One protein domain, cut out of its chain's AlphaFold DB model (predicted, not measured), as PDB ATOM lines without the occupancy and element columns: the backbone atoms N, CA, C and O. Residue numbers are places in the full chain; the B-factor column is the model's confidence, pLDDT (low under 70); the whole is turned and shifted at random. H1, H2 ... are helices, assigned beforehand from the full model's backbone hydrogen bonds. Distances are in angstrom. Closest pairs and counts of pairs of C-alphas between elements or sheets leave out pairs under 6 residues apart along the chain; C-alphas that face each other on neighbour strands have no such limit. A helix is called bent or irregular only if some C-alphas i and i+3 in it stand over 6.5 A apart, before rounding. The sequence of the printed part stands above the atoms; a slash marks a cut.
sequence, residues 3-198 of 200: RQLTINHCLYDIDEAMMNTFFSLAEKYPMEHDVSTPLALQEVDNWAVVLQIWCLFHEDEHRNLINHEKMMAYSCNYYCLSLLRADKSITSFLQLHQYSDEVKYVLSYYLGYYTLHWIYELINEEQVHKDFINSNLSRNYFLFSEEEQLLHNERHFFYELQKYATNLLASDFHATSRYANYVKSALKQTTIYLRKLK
ATOM      1  N   ARG A   3       9.966  33.436 -22.791       84.88
ATOM      2  CA  ARG A   3       9.969  32.484 -21.659       84.88
ATOM      3  C   ARG A   3      10.656  32.999 -20.380       84.88
ATOM      4  O   ARG A   3      10.598  32.319 -19.364       84.88
ATOM      5  N   GLN A   4      11.349  34.139 -20.435       87.19
ATOM      6  CA  GLN A   4      11.906  34.816 -19.257       87.19
ATOM      7  C   GLN A   4      10.885  35.728 -18.568       87.19
ATOM      8  O   GLN A   4      11.131  36.165 -17.446       87.19
ATOM      9  N   LEU A   5       9.747  36.007 -19.214       89.31
ATOM     10  CA  LEU A   5       8.655  36.727 -18.580       89.31
ATOM     11  C   LEU A   5       8.134  35.943 -17.379       89.31
ATOM     12  O   LEU A   5       7.986  34.723 -17.407       89.31
ATOM     13  N   THR A   6       7.772  36.696 -16.358       89.69
ATOM     14  CA  THR A   6       7.021  36.236 -15.191       89.69
ATOM     15  C   THR A   6       5.797  37.129 -15.036       89.69
ATOM     16  O   THR A   6       5.756  38.219 -15.615       89.69
ATOM     17  N   ILE A   7       4.826  36.716 -14.219       88.75
ATOM     18  CA  ILE A   7       3.643  37.531 -13.904       88.75
ATOM     19  C   ILE A   7       4.010  38.952 -13.428       88.75
ATOM     20  O   ILE A   7       3.296  39.908 -13.714       88.75
ATOM     21  N   ASN A   8       5.180  39.124 -12.796       87.00
ATOM     22  CA  ASN A   8       5.635  40.416 -12.282       87.00
ATOM     23  C   ASN A   8       5.999  41.426 -13.379       87.00
ATOM     24  O   ASN A   8       5.981  42.628 -13.128       87.00
ATOM     25  N   HIS A   9       6.261  40.969 -14.604       88.06
ATOM     26  CA  HIS A   9       6.505  41.860 -15.737       88.06
ATOM     27  C   HIS A   9       5.209  42.481 -16.287       88.06
ATOM     28  O   HIS A   9       5.258  43.353 -17.153       88.06
ATOM     29  N   CYS A  10       4.042  42.031 -15.820       88.56
ATOM     30  CA  CYS A  10       2.753  42.547 -16.253       88.56
ATOM     31  C   CYS A  10       2.221  43.606 -15.277       88.56
ATOM     32  O   CYS A  10       2.350  43.486 -14.057       88.56
ATOM     33  N   LEU A  11       1.578  44.640 -15.829       88.12
ATOM     34  CA  LEU A  11       0.815  45.620 -15.048       88.12
ATOM     35  C   LEU A  11      -0.576  45.113 -14.658       88.12
ATOM     36  O   LEU A  11      -1.255  45.766 -13.873       88.12
ATOM     37  N   TYR A  12      -1.008  43.987 -15.218       88.56
ATOM     38  CA  TYR A  12      -2.242  43.316 -14.839       88.56
ATOM     39  C   TYR A  12      -1.938  42.204 -13.838       88.56
ATOM     40  O   TYR A  12      -0.926  41.512 -13.968       88.56
ATOM     41  N   ASP A  13      -2.841  42.004 -12.885       87.12
ATOM     42  CA  ASP A  13      -2.831  40.845 -12.000       87.12
ATOM     43  C   ASP A  13      -3.255  39.611 -12.812       87.12
ATOM     44  O   ASP A  13      -4.442  39.347 -13.005       87.12
ATOM     45  N   ILE A  14      -2.261  38.895 -13.338       89.19
ATOM     46  CA  ILE A  14      -2.429  37.681 -14.147       89.19
ATOM     47  C   ILE A  14      -1.883  36.458 -13.416       89.19
ATOM     48  O   ILE A  14      -1.005  36.567 -12.558       89.19
ATOM     49  N   ASP A  15      -2.380  35.281 -13.786       89.81
ATOM     50  CA  ASP A  15      -1.912  34.009 -13.247       89.81
ATOM     51  C   ASP A  15      -1.000  33.244 -14.227       89.81
ATOM     52  O   ASP A  15      -0.797  33.609 -15.389       89.81
ATOM     53  N   GLU A  16      -0.441  32.138 -13.738       90.69
ATOM     54  CA  GLU A  16       0.409  31.248 -14.533       90.69
ATOM     55  C   GLU A  16      -0.343  30.590 -15.700       90.69
ATOM     56  O   GLU A  16       0.263  30.242 -16.713       90.69
ATOM     57  N   ALA A  17      -1.662  30.400 -15.601       91.12
ATOM     58  CA  ALA A  17      -2.435  29.818 -16.695       91.12
ATOM     59  C   ALA A  17      -2.480  30.778 -17.891       91.12
ATOM     60  O   ALA A  17      -2.245  30.358 -19.026       91.12
ATOM     61  N   MET A  18      -2.683  32.073 -17.642       91.62
ATOM     62  CA  MET A  18      -2.613  33.113 -18.667       91.62
ATOM     63  C   MET A  18      -1.221  33.221 -19.289       91.62
ATOM     64  O   MET A  18      -1.104  33.294 -20.513       91.62
ATOM     65  N   MET A  19      -0.167  33.159 -18.468       93.44
ATOM     66  CA  MET A  19       1.215  33.137 -18.959       93.44
ATOM     67  C   MET A  19       1.473  31.945 -19.883       93.44
ATOM     68  O   MET A  19       2.022  32.107 -20.974       93.44
ATOM     69  N   ASN A  20       1.016  30.751 -19.502       93.38
ATOM     70  CA  ASN A  20       1.155  29.551 -20.324       93.38
ATOM     71  C   ASN A  20       0.394  29.658 -21.653       93.38
ATOM     72  O   ASN A  20       0.910  29.224 -22.688       93.38
ATOM     73  N   THR A  21      -0.796  30.263 -21.658       93.44
ATOM     74  CA  THR A  21      -1.543  30.552 -22.893       93.44
ATOM     75  C   THR A  21      -0.760  31.505 -23.793       93.44
ATOM     76  O   THR A  21      -0.564  31.212 -24.974       93.44
ATOM     77  N   PHE A  22      -0.238  32.599 -23.236       94.38
ATOM     78  CA  PHE A  22       0.586  33.554 -23.975       94.38
ATOM     79  C   PHE A  22       1.834  32.891 -24.578       94.38
ATOM     80  O   PHE A  22       2.119  33.061 -25.764       94.38
ATOM     81  N   PHE A  23       2.546  32.066 -23.806       94.75
ATOM     82  CA  PHE A  23       3.711  31.320 -24.290       94.75
ATOM     83  C   PHE A  23       3.356  30.330 -25.395       94.75
ATOM     84  O   PHE A  23       4.061  30.253 -26.399       94.75
ATOM     85  N   SER A  24       2.234  29.625 -25.257       94.62
ATOM     86  CA  SER A  24       1.754  28.692 -26.279       94.62
ATOM     87  C   SER A  24       1.438  29.410 -27.596       94.62
ATOM     88  O   SER A  24       1.756  28.905 -28.674       94.62
ATOM     89  N   LEU A  25       0.855  30.612 -27.528       94.06
ATOM     90  CA  LEU A  25       0.605  31.454 -28.701       94.06
ATOM     91  C   LEU A  25       1.916  31.944 -29.326       94.06
ATOM     92  O   LEU A  25       2.068  31.876 -30.546       94.06
ATOM     93  N   ALA A  26       2.885  32.357 -28.506       92.38
ATOM     94  CA  ALA A  26       4.199  32.782 -28.980       92.38
ATOM     95  C   ALA A  26       4.995  31.665 -29.666       92.38
ATOM     96  O   ALA A  26       5.707  31.920 -30.636       92.38
ATOM     97  N   GLU A  27       4.839  30.419 -29.219       91.94
ATOM     98  CA  GLU A  27       5.420  29.241 -29.875       91.94
ATOM     99  C   GLU A  27       4.727  28.906 -31.191       91.94
ATOM    100  O   GLU A  27       5.385  28.599 -32.186       91.94
ATOM    101  N   LYS A  28       3.396  28.974 -31.202       91.94
ATOM    102  CA  LYS A  28       2.578  28.652 -32.373       91.94
ATOM    103  C   LYS A  28       2.740  29.680 -33.495       91.94
ATOM    104  O   LYS A  28       2.637  29.320 -34.668       91.94
ATOM    105  N   TYR A  29       2.995  30.939 -33.147       90.56
ATOM    106  CA  TYR A  29       3.074  32.065 -34.077       90.56
ATOM    107  C   TYR A  29       4.417  32.800 -33.951       90.56
ATOM    108  O   TYR A  29       4.458  33.909 -33.410       90.56
ATOM    109  N   PRO A  30       5.513  32.213 -34.468       83.81
ATOM    110  CA  PRO A  30       6.827  32.839 -34.430       83.81
ATOM    111  C   PRO A  30       6.855  34.086 -35.316       83.81
ATOM    112  O   PRO A  30       6.560  34.030 -36.508       83.81
ATOM    113  N   MET A  31       7.224  35.217 -34.728       83.00
ATOM    114  CA  MET A  31       7.184  36.504 -35.411       83.00
ATOM    115  C   MET A  31       8.447  36.723 -36.244       83.00
ATOM    116  O   MET A  31       9.553  36.424 -35.806       83.00
ATOM    117  N   GLU A  32       8.268  37.227 -37.470       68.44
ATOM    118  CA  GLU A  32       9.362  37.463 -38.429       68.44
ATOM    119  C   GLU A  32      10.230  38.674 -38.054       68.44
ATOM    120  O   GLU A  32      11.367  38.791 -38.508       68.44
ATOM    121  N   HIS A  33       9.681  39.587 -37.255       65.88
ATOM    122  CA  HIS A  33      10.400  40.739 -36.738       65.88
ATOM    123  C   HIS A  33      10.837  40.457 -35.304       65.88
ATOM    124  O   HIS A  33      10.237  39.643 -34.605       65.88
ATOM    125  N   ASP A  34      11.901  41.113 -34.872       65.31
ATOM    126  CA  ASP A  34      12.232  41.162 -33.458       65.31
ATOM    127  C   ASP A  34      11.487  42.358 -32.844       65.31
ATOM    128  O   ASP A  34      11.434  43.434 -33.447       65.31
ATOM    129  N   VAL A  35      10.886  42.180 -31.662       62.53
ATOM    130  CA  VAL A  35      10.313  43.306 -30.894       62.53
ATOM    131  C   VAL A  35      11.430  44.156 -30.293       62.53
ATOM    132  O   VAL A  35      11.152  45.189 -29.690       62.53
ATOM    133  N   SER A  36      12.696  43.757 -30.460       60.84
ATOM    134  CA  SER A  36      13.861  44.564 -30.134       60.84
ATOM    135  C   SER A  36      13.775  45.922 -30.832       60.84
ATOM    136  O   SER A  36      14.135  46.090 -32.000       60.84
ATOM    137  N   THR A  37      13.285  46.920 -30.111       58.69
ATOM    138  CA  THR A  37      13.475  48.307 -30.505       58.69
ATOM    139  C   THR A  37      14.799  48.796 -29.923       58.69
ATOM    140  O   THR A  37      15.242  48.292 -28.892       58.69
ATOM    141  N   PRO A  38      15.458  49.779 -30.552       52.19
ATOM    142  CA  PRO A  38      16.645  50.414 -29.987       52.19
ATOM    143  C   PRO A  38      16.365  51.233 -28.710       52.19
ATOM    144  O   PRO A  38      17.311  51.772 -28.130       52.19
ATOM    145  N   LEU A  39      15.115  51.295 -28.212       52.53
ATOM    146  CA  LEU A  39      14.893  51.601 -26.798       52.53
ATOM    147  C   LEU A  39      15.554  50.497 -25.996       52.53
ATOM    148  O   LEU A  39      15.060  49.380 -25.951       52.53
ATOM    149  N   ALA A  40      16.688  50.838 -25.408       52.94
ATOM    150  CA  ALA A  40      16.899  50.970 -23.973       52.94
ATOM    151  C   ALA A  40      16.327  49.952 -22.972       52.94
ATOM    152  O   ALA A  40      16.517  50.131 -21.779       52.94
ATOM    153  N   LEU A  41      15.614  48.933 -23.406       64.12
ATOM    154  CA  LEU A  41      14.934  47.948 -22.599       64.12
ATOM    155  C   LEU A  41      15.532  46.596 -22.938       64.12
ATOM    156  O   LEU A  41      15.900  46.322 -24.085       64.12
ATOM    157  N   GLN A  42      15.644  45.745 -21.927       73.81
ATOM    158  CA  GLN A  42      16.020  44.370 -22.182       73.81
ATOM    159  C   GLN A  42      14.948  43.716 -23.058       73.81
ATOM    160  O   GLN A  42      13.774  44.083 -23.023       73.81
ATOM    161  N   GLU A  43      15.328  42.716 -23.850       79.56
ATOM    162  CA  GLU A  43      14.383  42.053 -24.752       79.56
ATOM    163  C   GLU A  43      13.158  41.488 -24.006       79.56
ATOM    164  O   GLU A  43      12.045  41.507 -24.531       79.56
ATOM    165  N   VAL A  44      13.335  41.055 -22.751       85.75
ATOM    166  CA  VAL A  44      12.238  40.612 -21.877       85.75
ATOM    167  C   VAL A  44      11.205  41.716 -21.624       85.75
ATOM    168  O   VAL A  44      10.008  41.443 -21.666       85.75
ATOM    169  N   ASP A  45      11.629  42.967 -21.461       83.94
ATOM    170  CA  ASP A  45      10.736  44.106 -21.241       83.94
ATOM    171  C   ASP A  45       9.970  44.476 -22.526       83.94
ATOM    172  O   ASP A  45       8.797  44.846 -22.474       83.94
ATOM    173  N   ASN A  46      10.571  44.285 -23.704       86.25
ATOM    174  CA  ASN A  46       9.853  44.445 -24.975       86.25
ATOM    175  C   ASN A  46       8.716  43.416 -25.101       86.25
ATOM    176  O   ASN A  46       7.595  43.752 -25.488       86.25
ATOM    177  N   TRP A  47       8.976  42.166 -24.712       90.62
ATOM    178  CA  TRP A  47       7.944  41.130 -24.633       90.62
ATOM    179  C   TRP A  47       6.900  41.415 -23.547       90.62
ATOM    180  O   TRP A  47       5.733  41.067 -23.727       90.62
ATOM    181  N   ALA A  48       7.278  42.088 -22.461       91.25
ATOM    182  CA  ALA A  48       6.345  42.495 -21.418       91.25
ATOM    183  C   ALA A  48       5.319  43.511 -21.940       91.25
ATOM    184  O   ALA A  48       4.147  43.425 -21.579       91.25
ATOM    185  N   VAL A  49       5.711  44.427 -22.834       91.75
ATOM    186  CA  VAL A  49       4.766  45.335 -23.514       91.75
ATOM    187  C   VAL A  49       3.758  44.547 -24.352       91.75
ATOM    188  O   VAL A  49       2.556  44.806 -24.278       91.75
ATOM    189  N   VAL A  50       4.219  43.543 -25.104       94.19
ATOM    190  CA  VAL A  50       3.335  42.671 -25.897       94.19
ATOM    191  C   VAL A  50       2.352  41.918 -24.996       94.19
ATOM    192  O   VAL A  50       1.155  41.902 -25.284       94.19
ATOM    193  N   LEU A  51       2.836  41.343 -23.890       94.44
ATOM    194  CA  LEU A  51       2.007  40.659 -22.895       94.44
ATOM    195  C   LEU A  51       0.926  41.591 -22.333       94.44
ATOM    196  O   LEU A  51      -0.243  41.225 -22.314       94.44
ATOM    197  N   GLN A  52       1.283  42.813 -21.938       93.75
ATOM    198  CA  GLN A  52       0.330  43.777 -21.379       93.75
ATOM    199  C   GLN A  52      -0.769  44.174 -22.373       93.75
ATOM    200  O   GLN A  52      -1.933  44.292 -21.990       93.75
ATOM    201  N   ILE A  53      -0.426  44.357 -23.652       95.81
ATOM    202  CA  ILE A  53      -1.418  44.642 -24.700       95.81
ATOM    203  C   ILE A  53      -2.294  43.409 -24.959       95.81
ATOM    204  O   ILE A  53      -3.485  43.538 -25.226       95.81
ATOM    205  N   TRP A  54      -1.740  42.201 -24.867       95.81
ATOM    206  CA  TRP A  54      -2.529  40.973 -24.953       95.81
ATOM    207  C   TRP A  54      -3.506  40.846 -23.780       95.81
ATOM    208  O   TRP A  54      -4.690  40.600 -24.006       95.81
ATOM    209  N   CYS A  55      -3.068  41.128 -22.551       94.12
ATOM    210  CA  CYS A  55      -3.929  41.164 -21.368       94.12
ATOM    211  C   CYS A  55      -5.039  42.217 -21.474       94.12
ATOM    212  O   CYS A  55      -6.168  41.934 -21.071       94.12
ATOM    213  N   LEU A  56      -4.753  43.386 -22.063       94.00
ATOM    214  CA  LEU A  56      -5.758  44.416 -22.358       94.00
ATOM    215  C   LEU A  56      -6.901  43.855 -23.220       94.00
ATOM    216  O   LEU A  56      -8.066  44.138 -22.961       94.00
ATOM    217  N   PHE A  57      -6.595  43.028 -24.222       93.12
ATOM    218  CA  PHE A  57      -7.615  42.433 -25.096       93.12
ATOM    219  C   PHE A  57      -8.396  41.274 -24.469       93.12
ATOM    220  O   PHE A  57      -9.339  40.787 -25.091       93.12
ATOM    221  N   HIS A  58      -8.034  40.858 -23.252       90.25
ATOM    222  CA  HIS A  58      -8.739  39.836 -22.474       90.25
ATOM    223  C   HIS A  58      -9.245  40.372 -21.126       90.25
ATOM    224  O   HIS A  58      -9.585  39.591 -20.237       90.25
ATOM    225  N   GLU A  59      -9.283  41.695 -20.946       81.81
ATOM    226  CA  GLU A  59      -9.652  42.325 -19.675       81.81
ATOM    227  C   GLU A  59     -11.048  41.892 -19.201       81.81
ATOM    228  O   GLU A  59     -11.214  41.541 -18.034       81.81
ATOM    229  N   ASP A  60     -12.016  41.797 -20.118       75.75
ATOM    230  CA  ASP A  60     -13.381  41.353 -19.808       75.75
ATOM    231  C   ASP A  60     -13.485  39.834 -19.570       75.75
ATOM    232  O   ASP A  60     -14.247  39.383 -18.711       75.75
ATOM    233  N   GLU A  61     -12.719  39.032 -20.315       74.00
ATOM    234  CA  GLU A  61     -12.775  37.560 -20.282       74.00
ATOM    235  C   GLU A  61     -12.119  36.988 -19.023       74.00
ATOM    236  O   GLU A  61     -12.623  36.033 -18.426       74.00
ATOM    237  N   HIS A  62     -11.017  37.600 -18.588       68.06
ATOM    238  CA  HIS A  62     -10.233  37.150 -17.440       68.06
ATOM    239  C   HIS A  62     -10.399  38.038 -16.205       68.06
ATOM    240  O   HIS A  62      -9.853  37.718 -15.153       68.06
ATOM    241  N   ARG A  63     -11.196  39.116 -16.293       68.94
ATOM    242  CA  ARG A  63     -11.325  40.135 -15.236       68.94
ATOM    243  C   ARG A  63      -9.960  40.655 -14.793       68.94
ATOM    244  O   ARG A  63      -9.729  40.831 -13.598       68.94
ATOM    245  N   ASN A  64      -9.058  40.863 -15.753       74.19
ATOM    246  CA  ASN A  64      -7.701  41.309 -15.463       74.19
ATOM    247  C   ASN A  64      -7.775  42.668 -14.769       74.19
ATOM    248  O   ASN A  64      -8.172  43.661 -15.378       74.19
ATOM    249  N   LEU A  65      -7.397  42.719 -13.496       75.62
ATOM    250  CA  LEU A  65      -7.334  43.970 -12.758       75.62
ATOM    251  C   LEU A  65      -5.960  44.589 -12.973       75.62
ATOM    252  O   LEU A  65      -4.941  43.908 -12.899       75.62
ATOM    253  N   ILE A  66      -5.929  45.888 -13.259       79.75
ATOM    254  CA  ILE A  66      -4.667  46.621 -13.292       79.75
ATOM    255  C   ILE A  66      -4.151  46.732 -11.863       79.75
ATOM    256  O   ILE A  66      -4.849  47.217 -10.971       79.75
ATOM    257  N   ASN A  67      -2.899  46.339 -11.671       78.12
ATOM    258  CA  ASN A  67      -2.204  46.483 -10.412       78.12
ATOM    259  C   ASN A  67      -1.958  47.976 -10.128       78.12
ATOM    260  O   ASN A  67      -1.142  48.638 -10.780       78.12
ATOM    261  N   HIS A  68      -2.689  48.527  -9.159       72.62
ATOM    262  CA  HIS A  68      -2.664  49.958  -8.853       72.62
ATOM    263  C   HIS A  68      -1.305  50.463  -8.352       72.62
ATOM    264  O   HIS A  68      -0.959  51.618  -8.607       72.62
ATOM    265  N   GLU A  69      -0.526  49.619  -7.672       70.56
ATOM    266  CA  GLU A  69       0.810  49.984  -7.189       70.56
ATOM    267  C   GLU A  69       1.775  50.157  -8.366       70.56
ATOM    268  O   GLU A  69       2.496  51.155  -8.452       70.56
ATOM    269  N   LYS A  70       1.703  49.247  -9.344       72.62
ATOM    270  CA  LYS A  70       2.484  49.327 -10.585       72.62
ATOM    271  C   LYS A  70       2.026  50.469 -11.492       72.62
ATOM    272  O   LYS A  70       2.856  51.113 -12.128       72.62
ATOM    273  N   MET A  71       0.731  50.784 -11.524       72.44
ATOM    274  CA  MET A  71       0.184  51.861 -12.361       72.44
ATOM    275  C   MET A  71       0.880  53.211 -12.122       72.44
ATOM    276  O   MET A  71       1.176  53.931 -13.076       72.44
ATOM    277  N   MET A  72       1.155  53.546 -10.859       69.75
ATOM    278  CA  MET A  72       1.826  54.800 -10.503       69.75
ATOM    279  C   MET A  72       3.298  54.800 -10.910       69.75
ATOM    280  O   MET A  72       3.808  55.819 -11.375       69.75
ATOM    281  N   ALA A  73       3.969  53.658 -10.761       74.31
ATOM    282  CA  ALA A  73       5.370  53.514 -11.126       74.31
ATOM    283  C   ALA A  73       5.584  53.539 -12.646       74.31
ATOM    284  O   ALA A  73       6.585  54.074 -13.101       74.31
ATOM    285  N   TYR A  74       4.644  53.014 -13.433       83.75
ATOM    286  CA  TYR A  74       4.783  52.814 -14.879       83.75
ATOM    287  C   TYR A  74       3.793  53.665 -15.689       83.75
ATOM    288  O   TYR A  74       3.157  53.175 -16.629       83.75
ATOM    289  N   SER A  75       3.664  54.951 -15.341       84.44
ATOM    290  CA  SER A  75       2.676  55.873 -15.928       84.44
ATOM    291  C   SER A  75       2.745  55.978 -17.455       84.44
ATOM    292  O   SER A  75       1.715  56.156 -18.104       84.44
ATOM    293  N   CYS A  76       3.939  55.850 -18.044       87.62
ATOM    294  CA  CYS A  76       4.139  55.852 -19.493       87.62
ATOM    295  C   CYS A  76       3.398  54.683 -20.162       87.62
ATOM    296  O   CYS A  76       2.568  54.890 -21.047       87.62
ATOM    297  N   ASN A  77       3.616  53.463 -19.668       88.75
ATOM    298  CA  ASN A  77       2.974  52.254 -20.190       88.75
ATOM    299  C   ASN A  77       1.463  52.288 -19.979       88.75
ATOM    300  O   ASN A  77       0.705  51.973 -20.896       88.75
ATOM    301  N   TYR A  78       1.013  52.728 -18.800       90.12
ATOM    302  CA  TYR A  78      -0.414  52.878 -18.524       90.12
ATOM    303  C   TYR A  78      -1.079  53.871 -19.487       90.12
ATOM    304  O   TYR A  78      -2.152  53.589 -20.022       90.12
ATOM    305  N   TYR A  79      -0.429  55.004 -19.764       92.69
ATOM    306  CA  TYR A  79      -0.918  55.968 -20.744       92.69
ATOM    307  C   TYR A  79      -1.066  55.330 -22.133       92.69
ATOM    308  O   TYR A  79      -2.143  55.409 -22.725       92.69
ATOM    309  N   CYS A  80      -0.050  54.611 -22.619       94.00
ATOM    310  CA  CYS A  80      -0.129  53.896 -23.895       94.00
ATOM    311  C   CYS A  80      -1.268  52.866 -23.927       94.00
ATOM    312  O   CYS A  80      -2.047  52.856 -24.879       94.00
ATOM    313  N   LEU A  81      -1.422  52.045 -22.882       94.06
ATOM    314  CA  LEU A  81      -2.527  51.083 -22.777       94.06
ATOM    315  C   LEU A  81      -3.892  51.783 -22.804       94.06
ATOM    316  O   LEU A  81      -4.813  51.296 -23.457       94.06
ATOM    317  N   SER A  82      -4.018  52.944 -22.156       94.19
ATOM    318  CA  SER A  82      -5.259  53.726 -22.158       94.19
ATOM    319  C   SER A  82      -5.624  54.256 -23.549       94.19
ATOM    320  O   SER A  82      -6.798  54.227 -23.925       94.19
ATOM    321  N   LEU A  83      -4.628  54.672 -24.342       96.69
ATOM    322  CA  LEU A  83      -4.835  55.100 -25.726       96.69
ATOM    323  C   LEU A  83      -5.296  53.932 -26.600       96.69
ATOM    324  O   LEU A  83      -6.304  54.052 -27.294       96.69
ATOM    325  N   LEU A  84      -4.611  52.787 -26.504       96.88
ATOM    326  CA  LEU A  84      -4.965  51.576 -27.246       96.88
ATOM    327  C   LEU A  84      -6.376  51.085 -26.892       96.88
ATOM    328  O   LEU A  84      -7.145  50.738 -27.786       96.88
ATOM    329  N   ARG A  85      -6.747  51.113 -25.605       94.69
ATOM    330  CA  ARG A  85      -8.096  50.762 -25.126       94.69
ATOM    331  C   ARG A  85      -9.178  51.657 -25.734       94.69
ATOM    332  O   ARG A  85     -10.267  51.185 -26.047       94.69
ATOM    333  N   ALA A  86      -8.897  52.951 -25.871       95.81
ATOM    334  CA  ALA A  86      -9.846  53.931 -26.393       95.81
ATOM    335  C   ALA A  86      -9.915  53.965 -27.934       95.81
ATOM    336  O   ALA A  86     -10.811  54.605 -28.498       95.81
ATOM    337  N   ASP A  87      -8.992  53.297 -28.630       97.50
ATOM    338  CA  ASP A  87      -8.882  53.365 -30.081       97.50
ATOM    339  C   ASP A  87      -9.959  52.533 -30.789       97.50
ATOM    340  O   ASP A  87      -9.952  51.300 -30.814       97.50
ATOM    341  N   LYS A  88     -10.887  53.230 -31.450       96.81
ATOM    342  CA  LYS A  88     -11.993  52.587 -32.172       96.81
ATOM    343  C   LYS A  88     -11.527  51.710 -33.329       96.81
ATOM    344  O   LYS A  88     -12.218  50.748 -33.648       96.81
ATOM    345  N   SER A  89     -10.399  52.024 -33.968       97.62
ATOM    346  CA  SER A  89      -9.902  51.234 -35.099       97.62
ATOM    347  C   SER A  89      -9.426  49.851 -34.657       97.62
ATOM    348  O   SER A  89      -9.685  48.872 -35.358       97.62
ATOM    349  N   ILE A  90      -8.834  49.758 -33.462       97.62
ATOM    350  CA  ILE A  90      -8.437  48.498 -32.828       97.62
ATOM    351  C   ILE A  90      -9.682  47.679 -32.482       97.62
ATOM    352  O   ILE A  90      -9.791  46.525 -32.893       97.62
ATOM    353  N   THR A  91     -10.667  48.286 -31.814       95.06
ATOM    354  CA  THR A  91     -11.920  47.599 -31.462       95.06
ATOM    355  C   THR A  91     -12.669  47.103 -32.698       95.06
ATOM    356  O   THR A  91     -13.097  45.951 -32.736       95.06
ATOM    357  N   SER A  92     -12.793  47.925 -33.745       96.44
ATOM    358  CA  SER A  92     -13.427  47.511 -35.004       96.44
ATOM    359  C   SER A  92     -12.677  46.370 -35.693       96.44
ATOM    360  O   SER A  92     -13.309  45.480 -36.259       96.44
ATOM    361  N   PHE A  93     -11.344  46.369 -35.637       96.81
ATOM    362  CA  PHE A  93     -10.538  45.279 -36.173       96.81
ATOM    363  C   PHE A  93     -10.779  43.972 -35.409       96.81
ATOM    364  O   PHE A  93     -11.078  42.951 -36.022       96.81
ATOM    365  N   LEU A  94     -10.731  43.999 -34.074       95.19
ATOM    366  CA  LEU A  94     -10.990  42.812 -33.254       95.19
ATOM    367  C   LEU A  94     -12.401  42.244 -33.484       95.19
ATOM    368  O   LEU A  94     -12.552  41.033 -33.631       95.19
ATOM    369  N   GLN A  95     -13.413  43.109 -33.611       94.25
ATOM    370  CA  GLN A  95     -14.787  42.709 -33.943       94.25
ATOM    371  C   GLN A  95     -14.886  42.009 -35.302       94.25
ATOM    372  O   GLN A  95     -15.546  40.977 -35.412       94.25
ATOM    373  N   LEU A  96     -14.217  42.544 -36.330       93.88
ATOM    374  CA  LEU A  96     -14.195  41.951 -37.671       93.88
ATOM    375  C   LEU A  96     -13.647  40.518 -37.655       93.88
ATOM    376  O   LEU A  96     -14.114  39.664 -38.405       93.88
ATOM    377  N   HIS A  97     -12.681  40.261 -36.778       91.38
ATOM    378  CA  HIS A  97     -12.022  38.969 -36.621       91.38
ATOM    379  C   HIS A  97     -12.560  38.151 -35.434       91.38
ATOM    380  O   HIS A  97     -11.895  37.224 -34.974       91.38
ATOM    381  N   GLN A  98     -13.763  38.481 -34.947       89.50
ATOM    382  CA  GLN A  98     -14.484  37.746 -33.900       89.50
ATOM    383  C   GLN A  98     -13.687  37.536 -32.604       89.50
ATOM    384  O   GLN A  98     -13.917  36.555 -31.902       89.50
ATOM    385  N   TYR A  99     -12.763  38.444 -32.278       87.31
ATOM    386  CA  TYR A  99     -11.957  38.367 -31.057       87.31
ATOM    387  C   TYR A  99     -11.196  37.038 -30.885       87.31
ATOM    388  O   TYR A  99     -10.989  36.598 -29.759       87.31
ATOM    389  N   SER A 100     -10.761  36.398 -31.978       90.75
ATOM    390  CA  SER A 100      -9.965  35.166 -31.877       90.75
ATOM    391  C   SER A 100      -8.654  35.413 -31.118       90.75
ATOM    392  O   SER A 100      -8.003  36.446 -31.312       90.75
ATOM    393  N   ASP A 101      -8.241  34.464 -30.276       90.88
ATOM    394  CA  ASP A 101      -7.028  34.591 -29.456       90.88
ATOM    395  C   ASP A 101      -5.768  34.727 -30.313       90.88
ATOM    396  O   ASP A 101      -4.853  35.480 -29.977       90.88
ATOM    397  N   GLU A 102      -5.741  34.054 -31.466       92.12
ATOM    398  CA  GLU A 102      -4.693  34.219 -32.468       92.12
ATOM    399  C   GLU A 102      -4.604  35.668 -32.939       92.12
ATOM    400  O   GLU A 102      -3.520  36.248 -32.981       92.12
ATOM    401  N   VAL A 103      -5.744  36.265 -33.291       94.62
ATOM    402  CA  VAL A 103      -5.801  37.639 -33.790       94.62
ATOM    403  C   VAL A 103      -5.397  38.609 -32.690       94.62
ATOM    404  O   VAL A 103      -4.589  39.498 -32.956       94.62
ATOM    405  N   LYS A 104      -5.907  38.423 -31.465       95.56
ATOM    406  CA  LYS A 104      -5.517  39.225 -30.299       95.56
ATOM    407  C   LYS A 104      -4.003  39.166 -30.107       95.56
ATOM    408  O   LYS A 104      -3.377  40.214 -30.062       95.56
ATOM    409  N   TYR A 105      -3.400  37.975 -30.095       95.62
ATOM    410  CA  TYR A 105      -1.952  37.808 -29.932       95.62
ATOM    411  C   TYR A 105      -1.129  38.487 -31.032       95.62
ATOM    412  O   TYR A 105      -0.245  39.291 -30.730       95.62
ATOM    413  N   VAL A 106      -1.424  38.209 -32.308       95.38
ATOM    414  CA  VAL A 106      -0.688  38.813 -33.433       95.38
ATOM    415  C   VAL A 106      -0.822  40.338 -33.402       95.38
ATOM    416  O   VAL A 106       0.152  41.056 -33.632       95.38
ATOM    417  N   LEU A 107      -2.017  40.845 -33.089       96.94
ATOM    418  CA  LEU A 107      -2.253  42.277 -32.989       96.94
ATOM    419  C   LEU A 107      -1.475  42.903 -31.829       96.94
ATOM    420  O   LEU A 107      -0.840  43.940 -32.023       96.94
ATOM    421  N   SER A 108      -1.482  42.279 -30.649       96.62
ATOM    422  CA  SER A 108      -0.719  42.739 -29.483       96.62
ATOM    423  C   SER A 108       0.766  42.834 -29.781       96.62
ATOM    424  O   SER A 108       1.410  43.800 -29.378       96.62
ATOM    425  N   TYR A 109       1.300  41.876 -30.538       95.06
ATOM    426  CA  TYR A 109       2.689  41.887 -30.967       95.06
ATOM    427  C   TYR A 109       3.012  43.123 -31.819       95.06
ATOM    428  O   TYR A 109       3.916  43.892 -31.487       95.06
ATOM    429  N   TYR A 110       2.253  43.361 -32.895       95.06
ATOM    430  CA  TYR A 110       2.533  44.491 -33.784       95.06
ATOM    431  C   TYR A 110       2.235  45.842 -33.133       95.06
ATOM    432  O   TYR A 110       2.962  46.802 -33.382       95.06
ATOM    433  N   LEU A 111       1.206  45.933 -32.289       96.19
ATOM    434  CA  LEU A 111       0.966  47.138 -31.499       96.19
ATOM    435  C   LEU A 111       2.125  47.396 -30.539       96.19
ATOM    436  O   LEU A 111       2.634  48.509 -30.533       96.19
ATOM    437  N   GLY A 112       2.610  46.380 -29.819       93.19
ATOM    438  CA  GLY A 112       3.778  46.511 -28.945       93.19
ATOM    439  C   GLY A 112       5.009  47.009 -29.699       93.19
ATOM    440  O   GLY A 112       5.613  48.003 -29.302       93.19
ATOM    441  N   TYR A 113       5.315  46.396 -30.845       91.62
ATOM    442  CA  TYR A 113       6.414  46.815 -31.719       91.62
ATOM    443  C   TYR A 113       6.313  48.294 -32.122       91.62
ATOM    444  O   TYR A 113       7.276  49.051 -31.973       91.62
ATOM    445  N   TYR A 114       5.160  48.726 -32.639       93.06
ATOM    446  CA  TYR A 114       4.991  50.092 -33.134       93.06
ATOM    447  C   TYR A 114       4.857  51.126 -32.007       93.06
ATOM    448  O   TYR A 114       5.343  52.243 -32.161       93.06
ATOM    449  N   THR A 115       4.273  50.766 -30.862       92.00
ATOM    450  CA  THR A 115       4.246  51.614 -29.660       92.00
ATOM    451  C   THR A 115       5.653  51.841 -29.118       92.00
ATOM    452  O   THR A 115       6.004  52.976 -28.808       92.00
ATOM    453  N   LEU A 116       6.489  50.804 -29.059       89.00
ATOM    454  CA  LEU A 116       7.887  50.955 -28.657       89.00
ATOM    455  C   LEU A 116       8.662  51.846 -29.641       89.00
ATOM    456  O   LEU A 116       9.384  52.741 -29.214       89.00
ATOM    457  N   HIS A 117       8.457  51.690 -30.954       88.00
ATOM    458  CA  HIS A 117       9.062  52.589 -31.949       88.00
ATOM    459  C   HIS A 117       8.628  54.045 -31.770       88.00
ATOM    460  O   HIS A 117       9.456  54.947 -31.853       88.00
ATOM    461  N   TRP A 118       7.349  54.271 -31.477       90.06
ATOM    462  CA  TRP A 118       6.831  55.608 -31.220       90.06
ATOM    463  C   TRP A 118       7.515  56.278 -30.028       90.06
ATOM    464  O   TRP A 118       7.989  57.409 -30.137       90.06
ATOM    465  N   ILE A 119       7.590  55.560 -28.906       86.94
ATOM    466  CA  ILE A 119       8.258  56.033 -27.693       86.94
ATOM    467  C   ILE A 119       9.735  56.308 -27.993       86.94
ATOM    468  O   ILE A 119      10.260  57.339 -27.581       86.94
ATOM    469  N   TYR A 120      10.399  55.421 -28.742       84.00
ATOM    470  CA  TYR A 120      11.807  55.574 -29.097       84.00
ATOM    471  C   TYR A 120      12.052  56.857 -29.886       84.00
ATOM    472  O   TYR A 120      12.918  57.647 -29.516       84.00
ATOM    473  N   GLU A 121      11.294  57.064 -30.964       85.38
ATOM    474  CA  GLU A 121      11.455  58.228 -31.832       85.38
ATOM    475  C   GLU A 121      11.253  59.526 -31.053       85.38
ATOM    476  O   GLU A 121      12.085  60.424 -31.155       85.38
ATOM    477  N   LEU A 122      10.220  59.592 -30.208       85.94
ATOM    478  CA  LEU A 122       9.966  60.762 -29.368       85.94
ATOM    479  C   LEU A 122      11.100  61.042 -28.388       85.94
ATOM    480  O   LEU A 122      11.559  62.172 -28.282       85.94
ATOM    481  N   ILE A 123      11.573  60.023 -27.674       81.19
ATOM    482  CA  ILE A 123      12.631  60.220 -26.682       81.19
ATOM    483  C   ILE A 123      13.949  60.580 -27.370       81.19
ATOM    484  O   ILE A 123      14.696  61.392 -26.838       81.19
ATOM    485  N   ASN A 124      14.230  60.025 -28.550       79.62
ATOM    486  CA  ASN A 124      15.432  60.325 -29.330       79.62
ATOM    487  C   ASN A 124      15.422  61.730 -29.962       79.62
ATOM    488  O   ASN A 124      16.488  62.273 -30.253       79.62
ATOM    489  N   GLU A 125      14.249  62.337 -30.148       84.38
ATOM    490  CA  GLU A 125      14.105  63.741 -30.560       84.38
ATOM    491  C   GLU A 125      14.466  64.726 -29.421       84.38
ATOM    492  O   GLU A 125      14.772  65.891 -29.685       84.38
ATOM    493  N   GLU A 126      14.518  64.264 -28.166       80.19
ATOM    494  CA  GLU A 126      14.743  65.094 -26.979       80.19
ATOM    495  C   GLU A 126      16.202  65.083 -26.487       80.19
ATOM    496  O   GLU A 126      16.913  64.079 -26.531       80.19
ATOM    497  N   GLN A 127      16.667  66.198 -25.910       67.12
ATOM    498  CA  GLN A 127      18.039  66.290 -25.375       67.12
ATOM    499  C   GLN A 127      18.294  65.342 -24.188       67.12
ATOM    500  O   GLN A 127      19.434  64.935 -23.953       67.12
ATOM    501  N   VAL A 128      17.235  64.961 -23.469       64.75
ATOM    502  CA  VAL A 128      17.270  64.096 -22.275       64.75
ATOM    503  C   VAL A 128      17.387  62.599 -22.628       64.75
ATOM    504  O   VAL A 128      17.517  61.754 -21.743       64.75
ATOM    505  N   HIS A 129      17.398  62.268 -23.927       68.50
ATOM    506  CA  HIS A 129      17.498  60.919 -24.492       68.50
ATOM    507  C   HIS A 129      18.560  60.035 -23.825       68.50
ATOM    508  O   HIS A 129      18.294  58.884 -23.485       68.50
ATOM    509  N   LYS A 130      19.773  60.563 -23.619       64.69
ATOM    510  CA  LYS A 130      20.902  59.765 -23.116       64.69
ATOM    511  C   LYS A 130      20.681  59.282 -21.687       64.69
ATOM    512  O   LYS A 130      20.998  58.136 -21.390       64.69
ATOM    513  N   ASP A 131      20.113  60.121 -20.828       66.50
ATOM    514  CA  ASP A 131      19.876  59.765 -19.429       66.50
ATOM    515  C   ASP A 131      18.707  58.779 -19.306       66.50
ATOM    516  O   ASP A 131      18.774  57.830 -18.522       66.50
ATOM    517  N   PHE A 132      17.675  58.932 -20.145       66.00
ATOM    518  CA  PHE A 132      16.555  57.991 -20.227       66.00
ATOM    519  C   PHE A 132      16.993  56.616 -20.750       66.00
ATOM    520  O   PHE A 132      16.640  55.588 -20.179       66.00
ATOM    521  N   ILE A 133      17.794  56.576 -21.818       65.12
ATOM    522  CA  ILE A 133      18.265  55.313 -22.391       65.12
ATOM    523  C   ILE A 133      19.247  54.606 -21.456       65.12
ATOM    524  O   ILE A 133      19.083  53.422 -21.176       65.12
ATOM    525  N   ASN A 134      20.242  55.318 -20.921       65.00
ATOM    526  CA  ASN A 134      21.269  54.703 -20.076       65.00
ATOM    527  C   ASN A 134      20.705  54.166 -18.751       65.00
ATOM    528  O   ASN A 134      21.170  53.139 -18.252       65.00
ATOM    529  N   SER A 135      19.699  54.841 -18.183       64.94
ATOM    530  CA  SER A 135      19.053  54.383 -16.949       64.94
ATOM    531  C   SER A 135      18.178  53.148 -17.158       64.94
ATOM    532  O   SER A 135      18.139  52.303 -16.271       64.94
ATOM    533  N   ASN A 136      17.543  52.996 -18.322       64.31
ATOM    534  CA  ASN A 136      16.703  51.834 -18.613       64.31
ATOM    535  C   ASN A 136      17.509  50.627 -19.138       64.31
ATOM    536  O   ASN A 136      17.189  49.498 -18.780       64.31
ATOM    537  N   LEU A 137      18.610  50.842 -19.881       58.19
ATOM    538  CA  LEU A 137      19.428  49.757 -20.467       58.19
ATOM    539  C   LEU A 137      20.052  48.819 -19.433       58.19
ATOM    540  O   LEU A 137      20.405  47.684 -19.745       58.19
ATOM    541  N   SER A 138      20.258  49.318 -18.219       57.75
ATOM    542  CA  SER A 138      20.954  48.604 -17.150       57.75
ATOM    543  C   SER A 138      20.010  47.898 -16.174       57.75
ATOM    544  O   SER A 138      20.487  47.315 -15.202       57.75
ATOM    545  N   ARG A 139      18.689  47.947 -16.399       67.69
ATOM    546  CA  ARG A 139      17.676  47.563 -15.406       67.69
ATOM    547  C   ARG A 139      16.640  46.607 -15.996       67.69
ATOM    548  O   ARG A 139      16.403  46.622 -17.200       67.69
ATOM    549  N   ASN A 140      16.034  45.784 -15.142       72.69
ATOM    550  CA  ASN A 140      14.834  45.020 -15.491       72.69
ATOM    551  C   ASN A 140      13.643  45.966 -15.339       72.69
ATOM    552  O   ASN A 140      13.164  46.181 -14.224       72.69
ATOM    553  N   TYR A 141      13.223  46.608 -16.425       76.88
ATOM    554  CA  TYR A 141      12.374  47.792 -16.349       76.88
ATOM    555  C   TYR A 141      11.058  47.524 -15.616       76.88
ATOM    556  O   TYR A 141      10.756  48.245 -14.672       76.88
ATOM    557  N   PHE A 142      10.321  46.464 -15.966       77.88
ATOM    558  CA  PHE A 142       9.045  46.148 -15.303       77.88
ATOM    559  C   PHE A 142       9.190  45.538 -13.900       77.88
ATOM    560  O   PHE A 142       8.195  45.408 -13.186       77.88
ATOM    561  N   LEU A 143      10.412  45.206 -13.475       79.69
ATOM    562  CA  LEU A 143      10.714  44.732 -12.121       79.69
ATOM    563  C   LEU A 143      11.299  45.838 -11.229       79.69
ATOM    564  O   LEU A 143      11.474  45.634 -10.030       79.69
ATOM    565  N   PHE A 144      11.556  47.030 -11.779       72.75
ATOM    566  CA  PHE A 144      12.262  48.113 -11.094       72.75
ATOM    567  C   PHE A 144      11.573  48.573  -9.801       72.75
ATOM    568  O   PHE A 144      12.231  48.864  -8.805       72.75
ATOM    569  N   SER A 145      10.239  48.624  -9.777       63.44
ATOM    570  CA  SER A 145       9.474  49.003  -8.580       63.44
ATOM    571  C   SER A 145       9.501  47.954  -7.459       63.44
ATOM    572  O   SER A 145       9.182  48.291  -6.321       63.44
ATOM    573  N   GLU A 146       9.844  46.704  -7.775       63.91
ATOM    574  CA  GLU A 146       9.870  45.570  -6.838       63.91
ATOM    575  C   GLU A 146      11.260  45.364  -6.204       63.91
ATOM    576  O   GLU A 146      11.397  44.637  -5.221       63.91
ATOM    577  N   GLU A 147      12.302  46.022  -6.720       64.81
ATOM    578  CA  GLU A 147      13.662  45.911  -6.195       64.81
ATOM    579  C   GLU A 147      13.801  46.670  -4.857       64.81
ATOM    580  O   GLU A 147      14.025  47.883  -4.797       64.81
ATOM    581  N   GLU A 148      13.695  45.932  -3.744       52.19
ATOM    582  CA  GLU A 148      13.748  46.452  -2.363       52.19
ATOM    583  C   GLU A 148      15.033  47.238  -2.024       52.19
ATOM    584  O   GLU A 148      15.055  48.017  -1.070       52.19
ATOM    585  N   GLN A 149      16.105  47.068  -2.803       52.00
ATOM    586  CA  GLN A 149      17.445  47.586  -2.499       52.00
ATOM    587  C   GLN A 149      17.745  48.982  -3.069       52.00
ATOM    588  O   GLN A 149      18.834  49.512  -2.841       52.00
ATOM    589  N   LEU A 150      16.807  49.608  -3.783       59.94
ATOM    590  CA  LEU A 150      17.086  50.871  -4.468       59.94
ATOM    591  C   LEU A 150      17.166  52.061  -3.510       59.94
ATOM    592  O   LEU A 150      16.263  52.306  -2.692       59.94
ATOM    593  N   LEU A 151      18.216  52.864  -3.693       64.50
ATOM    594  CA  LEU A 151      18.368  54.160  -3.040       64.50
ATOM    595  C   LEU A 151      17.168  55.049  -3.401       64.50
ATOM    596  O   LEU A 151      16.726  55.094  -4.548       64.50
ATOM    597  N   HIS A 152      16.649  55.800  -2.427       67.56
ATOM    598  CA  HIS A 152      15.477  56.674  -2.605       67.56
ATOM    599  C   HIS A 152      15.592  57.605  -3.833       67.56
ATOM    600  O   HIS A 152      14.618  57.814  -4.555       67.56
ATOM    601  N   ASN A 153      16.805  58.090  -4.116       68.00
ATOM    602  CA  ASN A 153      17.094  58.979  -5.242       68.00
ATOM    603  C   ASN A 153      16.892  58.311  -6.613       68.00
ATOM    604  O   ASN A 153      16.465  58.974  -7.553       68.00
ATOM    605  N   GLU A 154      17.161  57.009  -6.741       74.50
ATOM    606  CA  GLU A 154      17.008  56.284  -8.009       74.50
ATOM    607  C   GLU A 154      15.536  56.031  -8.339       74.50
ATOM    608  O   GLU A 154      15.139  56.147  -9.500       74.50
ATOM    609  N   ARG A 155      14.717  55.757  -7.314       74.31
ATOM    610  CA  ARG A 155      13.259  55.648  -7.450       74.31
ATOM    611  C   ARG A 155      12.627  56.979  -7.841       74.31
ATOM    612  O   ARG A 155      11.828  57.024  -8.771       74.31
ATOM    613  N   HIS A 156      13.024  58.070  -7.186       77.38
ATOM    614  CA  HIS A 156      12.541  59.404  -7.543       77.38
ATOM    615  C   HIS A 156      12.912  59.777  -8.985       77.38
ATOM    616  O   HIS A 156      12.074  60.268  -9.736       77.38
ATOM    617  N   PHE A 157      14.160  59.522  -9.390       79.56
ATOM    618  CA  PHE A 157      14.608  59.780 -10.757       79.56
ATOM    619  C   PHE A 157      13.790  58.992 -11.789       79.56
ATOM    620  O   PHE A 157      13.348  59.563 -12.782       79.56
ATOM    621  N   PHE A 158      13.523  57.710 -11.528       78.81
ATOM    622  CA  PHE A 158      12.685  56.889 -12.398       78.81
ATOM    623  C   PHE A 158      11.271  57.460 -12.561       78.81
ATOM    624  O   PHE A 158      10.798  57.591 -13.687       78.81
ATOM    625  N   TYR A 159      10.614  57.864 -11.470       80.88
ATOM    626  CA  TYR A 159       9.275  58.457 -11.547       80.88
ATOM    627  C   TYR A 159       9.249  59.770 -12.334       80.88
ATOM    628  O   TYR A 159       8.329  59.991 -13.123       80.88
ATOM    629  N   GLU A 160      10.268  60.618 -12.189       82.62
ATOM    630  CA  GLU A 160      10.375  61.840 -12.995       82.62
ATOM    631  C   GLU A 160      10.577  61.530 -14.485       82.62
ATOM    632  O   GLU A 160       9.944  62.167 -15.327       82.62
ATOM    633  N   LEU A 161      11.367  60.505 -14.829       80.56
ATOM    634  CA  LEU A 161      11.491  60.049 -16.219       80.56
ATOM    635  C   LEU A 161      10.164  59.519 -16.772       80.56
ATOM    636  O   LEU A 161       9.804  59.843 -17.904       80.56
ATOM    637  N   GLN A 162       9.421  58.733 -15.989       84.81
ATOM    638  CA  GLN A 162       8.114  58.206 -16.391       84.81
ATOM    639  C   GLN A 162       7.111  59.326 -16.652       84.81
ATOM    640  O   GLN A 162       6.467  59.351 -17.700       84.81
ATOM    641  N   LYS A 163       7.048  60.309 -15.753       86.44
ATOM    642  CA  LYS A 163       6.217  61.503 -15.905       86.44
ATOM    643  C   LYS A 163       6.604  62.328 -17.133       86.44
ATOM    644  O   LYS A 163       5.725  62.761 -17.877       86.44
ATOM    645  N   TYR A 164       7.898  62.552 -17.353       86.25
ATOM    646  CA  TYR A 164       8.393  63.279 -18.520       86.25
ATOM    647  C   TYR A 164       8.013  62.568 -19.826       86.25
ATOM    648  O   TYR A 164       7.416  63.193 -20.701       86.25
ATOM    649  N   ALA A 165       8.245  61.253 -19.920       86.19
ATOM    650  CA  ALA A 165       7.860  60.453 -21.082       86.19
ATOM    651  C   ALA A 165       6.340  60.467 -21.325       86.19
ATOM    652  O   ALA A 165       5.906  60.667 -22.459       86.19
ATOM    653  N   THR A 166       5.520  60.338 -20.275       90.38
ATOM    654  CA  THR A 166       4.055  60.456 -20.388       90.38
ATOM    655  C   THR A 166       3.642  61.815 -20.957       90.38
ATOM    656  O   THR A 166       2.788  61.870 -21.841       90.38
ATOM    657  N   ASN A 167       4.249  62.911 -20.491       91.44
ATOM    658  CA  ASN A 167       3.933  64.249 -20.989       91.44
ATOM    659  C   ASN A 167       4.312  64.417 -22.465       91.44
ATOM    660  O   ASN A 167       3.517  64.966 -23.223       91.44
ATOM    661  N   LEU A 168       5.478  63.914 -22.882       90.75
ATOM    662  CA  LEU A 168       5.892  63.935 -24.288       90.75
ATOM    663  C   LEU A 168       4.913  63.171 -25.181       90.75
ATOM    664  O   LEU A 168       4.470  63.700 -26.196       90.75
ATOM    665  N   LEU A 169       4.537  61.953 -24.777       92.56
ATOM    666  CA  LEU A 169       3.569  61.136 -25.509       92.56
ATOM    667  C   LEU A 169       2.216  61.834 -25.621       92.56
ATOM    668  O   LEU A 169       1.619  61.837 -26.695       92.56
ATOM    669  N   ALA A 170       1.743  62.450 -24.537       94.88
ATOM    670  CA  ALA A 170       0.485  63.186 -24.543       94.88
ATOM    671  C   ALA A 170       0.539  64.419 -25.447       94.88
ATOM    672  O   ALA A 170      -0.389  64.663 -26.220       94.88
ATOM    673  N   SER A 171       1.632  65.181 -25.392       94.50
ATOM    674  CA  SER A 171       1.848  66.317 -26.283       94.50
ATOM    675  C   SER A 171       1.881  65.888 -27.749       94.50
ATOM    676  O   SER A 171       1.181  66.495 -28.558       94.50
ATOM    677  N   ASP A 172       2.619  64.831 -28.094       95.25
ATOM    678  CA  ASP A 172       2.687  64.330 -29.470       95.25
ATOM    679  C   ASP A 172       1.343  63.776 -29.953       95.25
ATOM    680  O   ASP A 172       0.897  64.126 -31.043       95.25
ATOM    681  N   PHE A 173       0.642  62.998 -29.122       96.06
ATOM    682  CA  PHE A 173      -0.686  62.463 -29.437       96.06
ATOM    683  C   PHE A 173      -1.693  63.564 -29.804       96.06
ATOM    684  O   PHE A 173      -2.532  63.373 -30.683       96.06
ATOM    685  N   HIS A 174      -1.615  64.726 -29.148       94.25
ATOM    686  CA  HIS A 174      -2.490  65.862 -29.440       94.25
ATOM    687  C   HIS A 174      -1.996  66.751 -30.588       94.25
ATOM    688  O   HIS A 174      -2.810  67.434 -31.212       94.25
ATOM    689  N   ALA A 175      -0.692  66.772 -30.860       94.88
ATOM    690  CA  ALA A 175      -0.084  67.666 -31.842       94.88
ATOM    691  C   ALA A 175       0.103  67.030 -33.227       94.88
ATOM    692  O   ALA A 175       0.177  67.753 -34.223       94.88
ATOM    693  N   THR A 176       0.198  65.700 -33.316       95.31
ATOM    694  CA  THR A 176       0.567  64.997 -34.548       95.31
ATOM    695  C   THR A 176      -0.341  63.799 -34.837       95.31
ATOM    696  O   THR A 176      -1.147  63.366 -34.020       95.31
ATOM    697  N   SER A 177      -0.205  63.234 -36.040       94.12
ATOM    698  CA  SER A 177      -0.888  61.991 -36.438       94.12
ATOM    699  C   SER A 177      -0.014  60.746 -36.241       94.12
ATOM    700  O   SER A 177      -0.327  59.686 -36.790       94.12
ATOM    701  N   ARG A 178       1.114  60.861 -35.523       93.88
ATOM    702  CA  ARG A 178       2.138  59.812 -35.417       93.88
ATOM    703  C   ARG A 178       1.564  58.541 -34.781       93.88
ATOM    704  O   ARG A 178       1.620  57.482 -35.406       93.88
ATOM    705  N   TYR A 179       0.880  58.666 -33.641       95.56
ATOM    706  CA  TYR A 179       0.144  57.566 -32.999       95.56
ATOM    707  C   TYR A 179      -0.823  56.851 -33.963       95.56
ATOM    708  O   TYR A 179      -0.753  55.633 -34.138       95.56
ATOM    709  N   ALA A 180      -1.687  57.601 -34.656       96.25
ATOM    710  CA  ALA A 180      -2.674  57.020 -35.568       96.25
ATOM    711  C   ALA A 180      -2.015  56.261 -36.737       96.25
ATOM    712  O   ALA A 180      -2.503  55.213 -37.170       96.25
ATOM    713  N   ASN A 181      -0.881  56.760 -37.240       96.94
ATOM    714  CA  ASN A 181      -0.099  56.086 -38.273       96.94
ATOM    715  C   ASN A 181       0.534  54.782 -37.766       96.94
ATOM    716  O   ASN A 181       0.571  53.798 -38.514       96.94
ATOM    717  N   TYR A 182       0.986  54.743 -36.511       95.69
ATOM    718  CA  TYR A 182       1.500  53.527 -35.883       95.69
ATOM    719  C   TYR A 182       0.418  52.470 -35.695       95.69
ATOM    720  O   TYR A 182       0.611  51.336 -36.133       95.69
ATOM    721  N   VAL A 183      -0.751  52.842 -35.166       97.81
ATOM    722  CA  VAL A 183      -1.897  51.926 -35.048       97.81
ATOM    723  C   VAL A 183      -2.287  51.380 -36.421       97.81
ATOM    724  O   VAL A 183      -2.376  50.169 -36.618       97.81
ATOM    725  N   LYS A 184      -2.419  52.248 -37.430       97.69
ATOM    726  CA  LYS A 184      -2.717  51.829 -38.808       97.69
ATOM    727  C   LYS A 184      -1.674  50.852 -39.362       97.69
ATOM    728  O   LYS A 184      -2.033  49.906 -40.070       97.69
ATOM    729  N   SER A 185      -0.398  51.075 -39.066       96.00
ATOM    730  CA  SER A 185       0.691  50.194 -39.495       96.00
ATOM    731  C   SER A 185       0.621  48.838 -38.794       96.00
ATOM    732  O   SER A 185       0.724  47.813 -39.466       96.00
ATOM    733  N   ALA A 186       0.337  48.819 -37.490       96.50
ATOM    734  CA  ALA A 186       0.145  47.594 -36.720       96.50
ATOM    735  C   ALA A 186      -1.008  46.743 -37.269       96.50
ATOM    736  O   ALA A 186      -0.830  45.556 -37.541       96.50
ATOM    737  N   LEU A 187      -2.166  47.359 -37.531       97.50
ATOM    738  CA  LEU A 187      -3.334  46.681 -38.109       97.50
ATOM    739  C   LEU A 187      -3.029  46.105 -39.500       97.50
ATOM    740  O   LEU A 187      -3.400  44.971 -39.823       97.50
ATOM    741  N   LYS A 188      -2.306  46.865 -40.331       96.12
ATOM    742  CA  LYS A 188      -1.881  46.411 -41.660       96.12
ATOM    743  C   LYS A 188      -0.953  45.200 -41.566       96.12
ATOM    744  O   LYS A 188      -1.176  44.230 -42.289       96.12
ATOM    745  N   GLN A 189       0.061  45.241 -40.704       94.56
ATOM    746  CA  GLN A 189       0.998  44.126 -40.550       94.56
ATOM    747  C   GLN A 189       0.323  42.887 -39.970       94.56
ATOM    748  O   GLN A 189       0.505  41.794 -40.501       94.56
ATOM    749  N   THR A 190      -0.557  43.073 -38.987       95.19
ATOM    750  CA  THR A 190      -1.403  42.007 -38.436       95.19
ATOM    751  C   THR A 190      -2.190  41.313 -39.547       95.19
ATOM    752  O   THR A 190      -2.136  40.094 -39.684       95.19
ATOM    753  N   THR A 191      -2.845  42.085 -40.419       94.44
ATOM    754  CA  THR A 191      -3.593  41.541 -41.567       94.44
ATOM    755  C   THR A 191      -2.697  40.752 -42.524       94.44
ATOM    756  O   THR A 191      -3.078  39.680 -42.993       94.44
ATOM    757  N   ILE A 192      -1.512  41.278 -42.849       93.69
ATOM    758  CA  ILE A 192      -0.560  40.614 -43.749       93.69
ATOM    759  C   ILE A 192      -0.108  39.279 -43.151       93.69
ATOM    760  O   ILE A 192      -0.120  38.263 -43.846       93.69
ATOM    761  N   TYR A 193       0.259  39.279 -41.872       92.19
ATOM    762  CA  TYR A 193       0.743  38.097 -41.175       92.19
ATOM    763  C   TYR A 193      -0.344  37.022 -41.045       92.19
ATOM    764  O   TYR A 193      -0.128  35.872 -41.426       92.19
ATOM    765  N   LEU A 194      -1.555  37.395 -40.624       91.06
ATOM    766  CA  LEU A 194      -2.677  36.459 -40.501       91.06
ATOM    767  C   LEU A 194      -3.054  35.795 -41.835       91.06
ATOM    768  O   LEU A 194      -3.341  34.596 -41.862       91.06
ATOM    769  N   ARG A 195      -2.970  36.534 -42.951       90.88
ATOM    770  CA  ARG A 195      -3.172  35.976 -44.300       90.88
ATOM    771  C   ARG A 195      -2.103  34.957 -44.676       90.88
ATOM    772  O   ARG A 195      -2.431  33.923 -45.257       90.88
ATOM    773  N   LYS A 196      -0.830  35.211 -44.342       88.44
ATOM    774  CA  LYS A 196       0.257  34.234 -44.558       88.44
ATOM    775  C   LYS A 196      -0.019  32.929 -43.805       88.44
ATOM    776  O   LYS A 196       0.242  31.853 -44.337       88.44
ATOM    777  N   LEU A 197      -0.587  33.030 -42.604       84.25
ATOM    778  CA  LEU A 197      -0.949  31.884 -41.770       84.25
ATOM    779  C   LEU A 197      -2.258  31.193 -42.172       84.25
ATOM    780  O   LEU A 197      -2.571  30.143 -41.617       84.25
ATOM    781  N   LYS A 198      -3.020  31.754 -43.124       83.44
ATOM    782  CA  LYS A 198      -4.369  31.291 -43.499       83.44
ATOM    783  C   LYS A 198      -5.345  31.254 -42.315       83.44
ATOM    784  O   LYS A 198      -6.232  30.406 -42.270       83.44
TER     785      LYS A 198
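This is residues 3 to 198 of the 200 residues of an uncharacterized protein of Caryophanon latum (UniProt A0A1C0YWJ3). A compact body of helices is built round one long helix, H7, which runs through it between H11 on one side and H2 crossing on the other. H10 crosses near the last residues of H7, with H5 between H10 and H2, while H1 crosses near the first residues of H7; residues 148 to 153, of which 152 and 153 belong to H10, stick out at one end. The printed part has 196 residues with eleven named helices, H1 to H11 in chain order, and no named strand; the class is all helix. The whole is compact, with a radius of gyration of the C-alphas of 16.3 A and spans of 51 by 38 by 28 A.

The longest helix, H7, holds residues 101 to 125 and measures 36.0 A, from C-alpha 101 at (-7.028, 34.591, -29.456) to C-alpha 125 at (14.105, 63.741, -30.560). H10, residues 152 to 175, measures 34.9 A, and H11, residues 178 to 196, measures 27.2 A, ending at C-alpha 196 at (0.257, 34.234, -44.558). H2 is residues 43 to 56, 20.4 A; H1, residues 16 to 28, 18.2 A; H5, residues 75 to 86, 16.4 A. The shorter ones are H3, residues 59 to 62; H4, 68 to 73; H6, 88 to 96; H8, 129 to 137; and H9, 141 to 146, irregular, with C-alphas 142 and 145 7.3 A apart.

H7 is the hub, touching four helices. It touches H11, closest C-alphas Tyr 110 and Ala 186 at 4.9 A, opposite ways at a tilt of 35.3 degrees, only just steep. It touches H2, Val 50 to Gly 112 at 4.9 A, at a steep tilt of 56 degrees. Residues 119 to 123 of H7 touch H10, Leu 122 to Leu 168 at 7.2 A, about perpendicular at 81 degrees. H1 only just touches H7, with 3 pairs of C-alphas within 8 A, the closest Leu 25 and Tyr 105 at 7.0 A. H5 touches H10, Cys 76 to Thr 166 at 4.7 A, and H2, Ile 53 to Leu 81 at 6.8 A. H6 only just touches H11, and H9 only just touches H2, with 3 pairs each. H4 and H8 touch no helix, and H3 meets H2 only through their link. Every O i to N i+4 pair is within hydrogen-bond range in H1, H2, H5, H6, H7, H8, H10 and H11; H4 and H9 each have 0 of 2, but 2 of 3 O i to N i+3 pairs, and H3 is too short for an O i to N i+4 pair.

The C-alphas farthest apart, His 152 and Lys 198, are 52.1 A apart. The printed part has no cut. The link H1 to H2 is long, 14 residues; the others are tight. Mean pLDDT of the printed part is 84.5; residues 32 to 41, 62 to 63, 72, 127 to 139 and 145 to 153 are under 70.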